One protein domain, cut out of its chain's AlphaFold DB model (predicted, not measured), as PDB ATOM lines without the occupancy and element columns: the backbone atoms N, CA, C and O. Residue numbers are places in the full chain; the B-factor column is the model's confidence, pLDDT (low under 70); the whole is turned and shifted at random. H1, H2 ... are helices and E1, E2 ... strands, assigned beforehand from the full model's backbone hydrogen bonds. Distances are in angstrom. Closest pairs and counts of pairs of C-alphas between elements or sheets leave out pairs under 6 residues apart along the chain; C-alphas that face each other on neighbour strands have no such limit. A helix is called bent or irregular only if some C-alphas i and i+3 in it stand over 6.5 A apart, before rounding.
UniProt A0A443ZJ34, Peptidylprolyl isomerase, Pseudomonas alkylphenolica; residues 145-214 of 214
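Overview. This is residues 145 to 214 of the 214 residues of the protein "Peptidylprolyl isomerase" of Pseudomonas alkylphenolica (UniProt A0A443ZJ34). One long helix, H3, makes the length of the model, and two short helices, H1 and H2, are packed crosswise on its first half as a small head. The rest of H3, from residue 194, sticks out free of the head as a long arm and ends in an extended tail that holds the short strand E1. The printed part has 70 residues with three named helices and one named strand, in the order H1, H2, H3, E1, and its class is mostly helix. It is extended, with a radius of gyration of the C-alphas of 17.7 A and spans of 58 by 28 by 14 A.

Arrangement. H3, residues 173 to 207, is the longest helix. H1, residues 149 to 158, touches H3 with 11 pairs of C-alphas within 8 A, and H3 takes part with residues 180 to 188 alone. The closest C-alphas of the two are those of Tyr 156 and Ala 184, 5.3 A apart, and their lines are about perpendicular, at 86 degrees. H2, residues 160 to 166, touches H3 at its residues 180 to 184 alone. The closest C-alphas there are those of Leu 163 and Gly 180, 7.1 A apart, and the lines are about perpendicular, at 89 degrees. H1 and H2 are close but not clearly touching, with the C-alphas of Tyr 156 and Leu 163 closest at 7.6 A, and their lines are about perpendicular, at 85 degrees. E1, residues 210 to 212, pairs with no named strand; it is apart from H1 and from H2, and it and H3 meet only through their link. In H1, H2 and H3 every O i to N i+4 pair is within hydrogen-bond range.

Along the chain. H3 runs 50.0 A from C-alpha 173 at (42.635, -27.649, -1.452) to C-alpha 207 at (17.856, -66.787, -20.230). H1 is 14.2 A long and begins with C-alpha 149 at (28.630, -33.199, -13.591). H2 is 9.9 A long, and E1, 6.5 A long, ends with C-alpha 212 at (26.993, -78.210, -14.978). No helix is bent.

Size, cuts and confidence. The two C-alphas farthest apart are those of Asp 172 and Leu 213, at 59.1 A. Residues 194 to 214, of which 194 to 207 belong to H3 and 210 to 212 to E1, stand free. Without them the body has 49 residues, spans 32 by 17 by 14 A and has a radius of gyration of 10.5 A. The printed part has no cut and ends at residue 214, the chain's last. The links from H1 to H2 and from H3 to E1 are tight, and the link from H2 to H3, with 6 residues between them, is short. The mean pLDDT of the printed part is 87.2, and residues 168 to 175 and residue 214 are under 70.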
ATOM      1  N   VAL A 145      26.583 -44.406 -20.763       92.00
ATOM      2  CA  VAL A 145      26.476 -42.953 -20.932       92.00
ATOM      3  C   VAL A 145      27.412 -42.280 -19.936       92.00
ATOM      4  O   VAL A 145      27.511 -42.701 -18.786       92.00
ATOM      5  N   GLU A 146      28.120 -41.251 -20.391       92.56
ATOM      6  CA  GLU A 146      29.008 -40.488 -19.527       92.56
ATOM      7  C   GLU A 146      28.198 -39.781 -18.424       92.56
ATOM      8  O   GLU A 146      27.255 -39.059 -18.761       92.56
ATOM      9  N   PRO A 147      28.547 -39.968 -17.135       94.25
ATOM     10  CA  PRO A 147      27.830 -39.336 -16.037       94.25
ATOM     11  C   PRO A 147      27.880 -37.818 -16.132       94.25
ATOM     12  O   PRO A 147      28.928 -37.233 -16.449       94.25
ATOM     13  N   ASP A 148      26.766 -37.177 -15.806       96.25
ATOM     14  CA  ASP A 148      26.702 -35.726 -15.798       96.25
ATOM     15  C   ASP A 148      27.513 -35.127 -14.620       96.25
ATOM     16  O   ASP A 148      27.884 -35.823 -13.664       96.25
ATOM     17  N   PRO A 149      27.836 -33.818 -14.651       95.44
ATOM     18  CA  PRO A 149      28.630 -33.199 -13.591       95.44
ATOM     19  C   PRO A 149      28.002 -33.279 -12.191       95.44
ATOM     20  O   PRO A 149      28.736 -33.261 -11.199       95.44
ATOM     21  N   ALA A 150      26.672 -33.341 -12.082       96.12
ATOM     22  CA  ALA A 150      25.981 -33.445 -10.803       96.12
ATOM     23  C   ALA A 150      26.102 -34.862 -10.226       96.12
ATOM     24  O   ALA A 150      26.395 -35.004  -9.038       96.12
ATOM     25  N   GLU A 151      25.976 -35.896 -11.060       95.81
ATOM     26  CA  GLU A 151      26.207 -37.294 -10.684       95.81
ATOM     27  C   GLU A 151      27.648 -37.516 -10.211       95.81
ATOM     28  O   GLU A 151      27.874 -38.116  -9.156       95.81
ATOM     29  N   VAL A 152      28.629 -36.963 -10.932       96.06
ATOM     30  CA  VAL A 152      30.048 -37.032 -10.544       96.06
ATOM     31  C   VAL A 152      30.283 -36.360  -9.191       96.06
ATOM     32  O   VAL A 152      30.964 -36.927  -8.334       96.06
ATOM     33  N   ARG A 153      29.715 -35.167  -8.969       94.62
ATOM     34  CA  ARG A 153      29.835 -34.460  -7.684       94.62
ATOM     35  C   ARG A 153      29.174 -35.239  -6.551       94.62
ATOM     36  O   ARG A 153      29.788 -35.396  -5.499       94.62
ATOM     37  N   ALA A 154      27.964 -35.756  -6.756       95.81
ATOM     38  CA  ALA A 154      27.270 -36.568  -5.761       95.81
ATOM     39  C   ALA A 154      28.080 -37.823  -5.401       95.81
ATOM     40  O   ALA A 154      28.255 -38.131  -4.220       95.81
ATOM     41  N   PHE A 155      28.643 -38.500  -6.405       95.62
ATOM     42  CA  PHE A 155      29.510 -39.655  -6.202       95.62
ATOM     43  C   PHE A 155      30.791 -39.291  -5.443       95.62
ATOM     44  O   PHE A 155      31.155 -39.994  -4.501       95.62
ATOM     45  N   TYR A 156      31.455 -38.189  -5.803       92.69
ATOM     46  CA  TYR A 156      32.641 -37.705  -5.094       92.69
ATOM     47  C   TYR A 156      32.341 -37.461  -3.615       92.69
ATOM     48  O   TYR A 156      33.037 -38.005  -2.762       92.69
ATOM     49  N   LEU A 157      31.272 -36.715  -3.310       92.94
ATOM     50  CA  LEU A 157      30.851 -36.408  -1.939       92.94
ATOM     51  C   LEU A 157      30.530 -37.679  -1.134       92.94
ATOM     52  O   LEU A 157      30.934 -37.791   0.023       92.94
ATOM     53  N   ALA A 158      29.857 -38.656  -1.747       94.44
ATOM     54  CA  ALA A 158      29.510 -39.918  -1.095       94.44
ATOM     55  C   ALA A 158      30.726 -40.833  -0.837       94.44
ATOM     56  O   ALA A 158      30.696 -41.630   0.099       94.44
ATOM     57  N   ASN A 159      31.799 -40.712  -1.632       92.44
ATOM     58  CA  ASN A 159      32.956 -41.616  -1.608       92.44
ATOM     59  C   ASN A 159      34.281 -40.925  -1.225       92.44
ATOM     60  O   ASN A 159      35.355 -41.495  -1.429       92.44
ATOM     61  N   GLN A 160      34.236 -39.716  -0.645       84.38
ATOM     62  CA  GLN A 160      35.428 -38.896  -0.372       84.38
ATOM     63  C   GLN A 160      36.534 -39.651   0.366       84.38
ATOM     64  O   GLN A 160      37.691 -39.586  -0.033       84.38
ATOM     65  N   ARG A 161      36.189 -40.397   1.423       84.69
ATOM     66  CA  ARG A 161      37.183 -41.104   2.249       84.69
ATOM     67  C   ARG A 161      37.969 -42.153   1.467       84.69
ATOM     68  O   ARG A 161      39.153 -42.336   1.732       84.69
ATOM     69  N   ASP A 162      37.323 -42.856   0.544       84.00
ATOM     70  CA  ASP A 162      37.972 -43.915  -0.229       84.00
ATOM     71  C   ASP A 162      38.747 -43.337  -1.415       84.00
ATOM     72  O   ASP A 162      39.860 -43.780  -1.702       84.00
ATOM     73  N   LEU A 163      38.224 -42.273  -2.031       83.94
ATOM     74  CA  LEU A 163      38.914 -41.537  -3.090       83.94
ATOM     75  C   LEU A 163      40.169 -40.815  -2.569       83.94
ATOM     76  O   LEU A 163      41.203 -40.854  -3.229       83.94
ATOM     77  N   GLN A 164      40.125 -40.244  -1.362       77.75
ATOM     78  CA  GLN A 164      41.283 -39.611  -0.713       77.75
ATOM     79  C   GLN A 164      42.391 -40.617  -0.377       77.75
ATOM     80  O   GLN A 164      43.564 -40.310  -0.541       77.75
ATOM     81  N   LYS A 165      42.050 -41.844   0.040       77.75
ATOM     82  CA  LYS A 165      43.055 -42.907   0.242       77.75
ATOM     83  C   LYS A 165      43.725 -43.334  -1.065       77.75
ATOM     84  O   LYS A 165      44.881 -43.742  -1.050       77.75
ATOM     85  N   ALA A 166      42.992 -43.290  -2.178       73.44
ATOM     86  CA  ALA A 166      43.531 -43.601  -3.499       73.44
ATOM     87  C   ALA A 166      44.417 -42.464  -4.043       73.44
ATOM     88  O   ALA A 166      45.381 -42.723  -4.766       73.44
ATOM     89  N   GLN A 167      44.125 -41.217  -3.670       70.12
ATOM     90  CA  GLN A 167      44.939 -40.036  -3.952       70.12
ATOM     91  C   GLN A 167      46.037 -39.882  -2.894       70.12
ATOM     92  O   GLN A 167      45.969 -39.043  -2.003       70.12
ATOM     93  N   ASN A 168      47.084 -40.703  -2.974       64.69
ATOM     94  CA  ASN A 168      48.301 -40.464  -2.199       64.69
ATOM     95  C   ASN A 168      48.959 -39.135  -2.646       64.69
ATOM     96  O   ASN A 168      49.803 -39.191  -3.538       64.69
ATOM     97  N   GLN A 169      48.594 -37.984  -2.049       62.56
ATOM     98  CA  GLN A 169      49.472 -36.879  -1.585       62.56
ATOM     99  C   GLN A 169      48.847 -35.465  -1.554       62.56
ATOM    100  O   GLN A 169      48.056 -35.081  -2.403       62.56
ATOM    101  N   THR A 170      49.372 -34.717  -0.574       50.97
ATOM    102  CA  THR A 170      49.486 -33.265  -0.335       50.97
ATOM    103  C   THR A 170      49.389 -32.331  -1.556       50.97
ATOM    104  O   THR A 170      50.382 -32.160  -2.271       50.97
ATOM    105  N   ALA A 171      48.267 -31.631  -1.746       55.41
ATOM    106  CA  ALA A 171      48.170 -30.481  -2.651       55.41
ATOM    107  C   ALA A 171      47.270 -29.363  -2.076       55.41
ATOM    108  O   ALA A 171      46.701 -29.477  -0.998       55.41
ATOM    109  N   ASP A 172      47.210 -28.220  -2.762       58.56
ATOM    110  CA  ASP A 172      46.345 -27.092  -2.391       58.56
ATOM    111  C   ASP A 172      44.857 -27.482  -2.546       58.56
ATOM    112  O   ASP A 172      44.490 -28.124  -3.534       58.56
ATOM    113  N   ALA A 173      43.988 -27.088  -1.610       62.62
ATOM    114  CA  ALA A 173      42.635 -27.649  -1.452       62.62
ATOM    115  C   ALA A 173      41.746 -27.521  -2.708       62.62
ATOM    116  O   ALA A 173      40.896 -28.370  -2.971       62.62
ATOM    117  N   SER A 174      41.960 -26.477  -3.515       61.12
ATOM    118  CA  SER A 174      41.207 -26.259  -4.762       61.12
ATOM    119  C   SER A 174      41.648 -27.206  -5.886       61.12
ATOM    120  O   SER A 174      40.834 -27.645  -6.694       61.12
ATOM    121  N   VAL A 175      42.940 -27.549  -5.922       62.44
ATOM    122  CA  VAL A 175      43.513 -28.502  -6.883       62.44
ATOM    123  C   VAL A 175      43.137 -29.935  -6.490       62.44
ATOM    124  O   VAL A 175      42.873 -30.764  -7.362       62.44
ATOM    125  N   GLU A 176      43.038 -30.215  -5.187       74.50
ATOM    126  CA  GLU A 176      42.573 -31.502  -4.659       74.50
ATOM    127  C   GLU A 176      41.106 -31.795  -5.017       74.50
ATOM    128  O   GLU A 176      40.779 -32.934  -5.355       74.50
ATOM    129  N   GLU A 177      40.216 -30.794  -5.013       79.25
ATOM    130  CA  GLU A 177      38.811 -31.000  -5.399       79.25
ATOM    131  C   GLU A 177      38.676 -31.343  -6.889       79.25
ATOM    132  O   GLU A 177      37.995 -32.307  -7.244       79.25
ATOM    133  N   GLU A 178      39.348 -30.605  -7.776       84.06
ATOM    134  CA  GLU A 178      39.273 -30.849  -9.220       84.06
ATOM    135  C   GLU A 178      39.856 -32.224  -9.590       84.06
ATOM    136  O   GLU A 178      39.231 -33.003 -10.316       84.06
ATOM    137  N   GLN A 179      41.007 -32.584  -9.013       83.81
ATOM    138  CA  GLN A 179      41.592 -33.920  -9.163       83.81
ATOM    139  C   GLN A 179      40.696 -35.009  -8.552       83.81
ATOM    140  O   GLN A 179      40.545 -36.093  -9.125       83.81
ATOM    141  N   GLY A 180      40.064 -34.710  -7.414       86.38
ATOM    142  CA  GLY A 180      39.017 -35.493  -6.759       86.38
ATOM    143  C   GLY A 180      37.867 -35.845  -7.690       86.38
ATOM    144  O   GLY A 180      37.518 -37.018  -7.829       86.38
ATOM    145  N   LEU A 181      37.320 -34.846  -8.377       91.62
ATOM    146  CA  LEU A 181      36.207 -35.005  -9.309       91.62
ATOM    147  C   LEU A 181      36.607 -35.772 -10.575       91.62
ATOM    148  O   LEU A 181      35.833 -36.602 -11.051       91.62
ATOM    149  N   VAL A 182      37.820 -35.567 -11.101       91.44
ATOM    150  CA  VAL A 182      38.333 -36.349 -12.243       91.44
ATOM    151  C   VAL A 182      38.476 -37.826 -11.878       91.44
ATOM    152  O   VAL A 182      38.062 -38.700 -12.647       91.44
ATOM    153  N   LEU A 183      39.030 -38.125 -10.697       91.12
ATOM    154  CA  LEU A 183      39.124 -39.500 -10.211       91.12
ATOM    155  C   LEU A 183      37.733 -40.094  -9.967       91.12
ATOM    156  O   LEU A 183      37.467 -41.203 -10.423       91.12
ATOM    157  N   ALA A 184      36.847 -39.349  -9.304       93.50
ATOM    158  CA  ALA A 184      35.468 -39.749  -9.046       93.50
ATOM    159  C   ALA A 184      34.738 -40.117 -10.338       93.50
ATOM    160  O   ALA A 184      34.119 -41.173 -10.407       93.50
ATOM    161  N   LYS A 185      34.874 -39.296 -11.385       95.25
ATOM    162  CA  LYS A 185      34.292 -39.561 -12.701       95.25
ATOM    163  C   LYS A 185      34.808 -40.863 -13.304       95.25
ATOM    164  O   LYS A 185      34.009 -41.674 -13.755       95.25
ATOM    165  N   ARG A 186      36.129 -41.084 -13.291       93.94
ATOM    166  CA  ARG A 186      36.725 -42.328 -13.806       93.94
ATOM    167  C   ARG A 186      36.205 -43.547 -13.046       93.94
ATOM    168  O   ARG A 186      35.750 -44.493 -13.674       93.94
ATOM    169  N   VAL A 187      36.225 -43.502 -11.713       94.00
ATOM    170  CA  VAL A 187      35.751 -44.608 -10.868       94.00
ATOM    171  C   VAL A 187      34.258 -44.867 -11.074       94.00
ATOM    172  O   VAL A 187      33.852 -46.023 -11.148       94.00
ATOM    173  N   LEU A 188      33.447 -43.814 -11.198       95.38
ATOM    174  CA  LEU A 188      32.016 -43.934 -11.466       95.38
ATOM    175  C   LEU A 188      31.758 -44.597 -12.824       95.38
ATOM    176  O   LEU A 188      30.958 -45.528 -12.898       95.38
ATOM    177  N   ILE A 189      32.473 -44.178 -13.872       96.00
ATOM    178  CA  ILE A 189      32.395 -44.812 -15.193       96.00
ATOM    179  C   ILE A 189      32.799 -46.286 -15.087       96.00
ATOM    180  O   ILE A 189      32.022 -47.153 -15.476       96.00
ATOM    181  N   ASP A 190      33.956 -46.599 -14.501       94.56
ATOM    182  CA  ASP A 190      34.438 -47.981 -14.354       94.56
ATOM    183  C   ASP A 190      33.439 -48.857 -13.573       94.56
ATOM    184  O   ASP A 190      33.203 -50.023 -13.920       94.56
ATOM    185  N   GLN A 191      32.807 -48.295 -12.537       94.62
ATOM    186  CA  GLN A 191      31.764 -48.957 -11.758       94.62
ATOM    187  C   GLN A 191      30.523 -49.240 -12.613       94.62
ATOM    188  O   GLN A 191      30.059 -50.381 -12.636       94.62
ATOM    189  N   GLN A 192      30.002 -48.244 -13.333       95.88
ATOM    190  CA  GLN A 192      28.842 -48.404 -14.212       95.88
ATOM    191  C   GLN A 192      29.116 -49.423 -15.325       95.88
ATOM    192  O   GLN A 192      28.293 -50.304 -15.577       95.88
ATOM    193  N   GLN A 193      30.295 -49.369 -15.949       95.75
ATOM    194  CA  GLN A 193      30.724 -50.335 -16.963       95.75
ATOM    195  C   GLN A 193      30.772 -51.762 -16.409       95.75
ATOM    196  O   GLN A 193      30.307 -52.707 -17.052       95.75
ATOM    197  N   SER A 194      31.316 -51.928 -15.201       95.50
ATOM    198  CA  SER A 194      31.389 -53.225 -14.523       95.50
ATOM    199  C   SER A 194      29.997 -53.761 -14.179       95.50
ATOM    200  O   SER A 194      29.717 -54.939 -14.409       95.50
ATOM    201  N   GLN A 195      29.102 -52.898 -13.691       95.94
ATOM    202  CA  GLN A 195      27.707 -53.248 -13.412       95.94
ATOM    203  C   GLN A 195      26.958 -53.659 -14.684       95.94
ATOM    204  O   GLN A 195      26.257 -54.668 -14.676       95.94
ATOM    205  N   ALA A 196      27.141 -52.934 -15.788       96.62
ATOM    206  CA  ALA A 196      26.488 -53.232 -17.059       96.62
ATOM    207  C   ALA A 196      26.939 -54.585 -17.640       96.62
ATOM    208  O   ALA A 196      26.106 -55.399 -18.049       96.62
ATOM    209  N   ARG A 197      28.245 -54.880 -17.588       96.19
ATOM    210  CA  ARG A 197      28.805 -56.194 -17.954       96.19
ATOM    211  C   ARG A 197      28.259 -57.316 -17.082       96.19
ATOM    212  O   ARG A 197      27.840 -58.348 -17.604       96.19
ATOM    213  N   TYR A 198      28.232 -57.111 -15.767       95.50
ATOM    214  CA  TYR A 198      27.679 -58.091 -14.838       95.50
ATOM    215  C   TYR A 198      26.198 -58.364 -15.133       95.50
ATOM    216  O   TYR A 198      25.797 -59.519 -15.251       95.50
ATOM    217  N   ALA A 199      25.402 -57.312 -15.337       96.50
ATOM    218  CA  ALA A 199      23.987 -57.429 -15.670       96.50
ATOM    219  C   ALA A 199      23.752 -58.155 -17.004       96.50
ATOM    220  O   ALA A 199      22.801 -58.929 -17.115       96.50
ATOM    221  N   LEU A 200      24.611 -57.942 -18.010       97.06
ATOM    222  CA  LEU A 200      24.570 -58.719 -19.251       97.06
ATOM    223  C   LEU A 200      24.782 -60.211 -18.975       97.06
ATOM    224  O   LEU A 200      23.950 -61.014 -19.383       97.06
ATOM    225  N   LEU A 201      25.866 -60.577 -18.287       96.00
ATOM    226  CA  LEU A 201      26.183 -61.982 -18.022       96.00
ATOM    227  C   LEU A 201      25.097 -62.669 -17.192       96.00
ATOM    228  O   LEU A 201      24.711 -63.789 -17.512       96.00
ATOM    229  N   GLN A 202      24.557 -61.993 -16.171       95.88
ATOM    230  CA  GLN A 202      23.426 -62.513 -15.395       95.88
ATOM    231  C   GLN A 202      22.218 -62.778 -16.292       95.88
ATOM    232  O   GLN A 202      21.718 -63.896 -16.323       95.88
ATOM    233  N   ARG A 203      21.821 -61.808 -17.124       96.69
ATOM    234  CA  ARG A 203      20.698 -61.979 -18.054       96.69
ATOM    235  C   ARG A 203      20.904 -63.148 -19.014       96.69
ATOM    236  O   ARG A 203      19.962 -63.887 -19.276       96.69
ATOM    237  N   LEU A 204      22.113 -63.309 -19.554       96.69
ATOM    238  CA  LEU A 204      22.429 -64.417 -20.457       96.69
ATOM    239  C   LEU A 204      22.378 -65.767 -19.737       96.69
ATOM    240  O   LEU A 204      21.881 -66.737 -20.302       96.69
ATOM    241  N   ARG A 205      22.856 -65.833 -18.490       95.12
ATOM    242  CA  ARG A 205      22.777 -67.040 -17.658       95.12
ATOM    243  C   ARG A 205      21.339 -67.390 -17.284       95.12
ATOM    244  O   ARG A 205      21.008 -68.566 -17.315       95.12
ATOM    245  N   ASP A 206      20.513 -66.394 -16.977       94.75
ATOM    246  CA  ASP A 206      19.107 -66.582 -16.607       94.75
ATOM    247  C   ASP A 206      18.248 -66.993 -17.810       94.75
ATOM    248  O   ASP A 206      17.338 -67.812 -17.687       94.75
ATOM    249  N   ALA A 207      18.535 -66.431 -18.987       93.19
ATOM    250  CA  ALA A 207      17.856 -66.787 -20.230       93.19
ATOM    251  C   ALA A 207      18.353 -68.121 -20.816       93.19
ATOM    252  O   ALA A 207      17.620 -68.790 -21.546       93.19
ATOM    253  N   GLY A 208      19.604 -68.488 -20.535       89.62
ATOM    254  CA  GLY A 208      20.251 -69.688 -21.044       89.62
ATOM    255  C   GLY A 208      20.005 -70.927 -20.184       89.62
ATOM    256  O   GLY A 208      19.895 -70.883 -18.963       89.62
ATOM    257  N   GLN A 209      19.995 -72.092 -20.821       90.31
ATOM    258  CA  GLN A 209      20.000 -73.386 -20.152       90.31
ATOM    259  C   GLN A 209      21.443 -73.815 -19.881       90.31
ATOM    260  O   GLN A 209      22.094 -74.426 -20.735       90.31
ATOM    261  N   VAL A 210      21.951 -73.496 -18.690       90.62
ATOM    262  CA  VAL A 210      23.284 -73.913 -18.231       90.62
ATOM    263  C   VAL A 210      23.167 -75.151 -17.344       90.62
ATOM    264  O   VAL A 210      22.590 -75.102 -16.262       90.62
ATOM    265  N   GLN A 211      23.755 -76.261 -17.781       90.62
ATOM    266  CA  GLN A 211      23.817 -77.511 -17.019       90.62
ATOM    267  C   GLN A 211      25.274 -77.816 -16.693       90.62
ATOM    268  O   GLN A 211      26.051 -78.102 -17.597       90.62
ATOM    269  N   ARG A 212      25.665 -77.754 -15.419       89.75
ATOM    270  CA  ARG A 212      26.993 -78.210 -14.978       89.75
ATOM    271  C   ARG A 212      26.955 -79.710 -14.711       89.75
ATOM    272  O   ARG A 212      25.958 -80.211 -14.199       89.75
ATOM    273  N   LEU A 213      28.013 -80.404 -15.110       84.31
ATOM    274  CA  LEU A 213      28.149 -81.849 -14.990       84.31
ATOM    275  C   LEU A 213      29.407 -82.115 -14.157       84.31
ATOM    276  O   LEU A 213      30.512 -81.767 -14.581       84.31
ATOM    277  N   ASP A 214      29.187 -82.635 -12.950       64.75
ATOM    278  CA  ASP A 214      30.224 -82.940 -11.957       64.75
ATOM    279  C   ASP A 214      30.952 -84.256 -12.269       64.75
ATOM    280  O   ASP A 214      30.280 -85.228 -12.691       64.75
TER     281      ASP A 214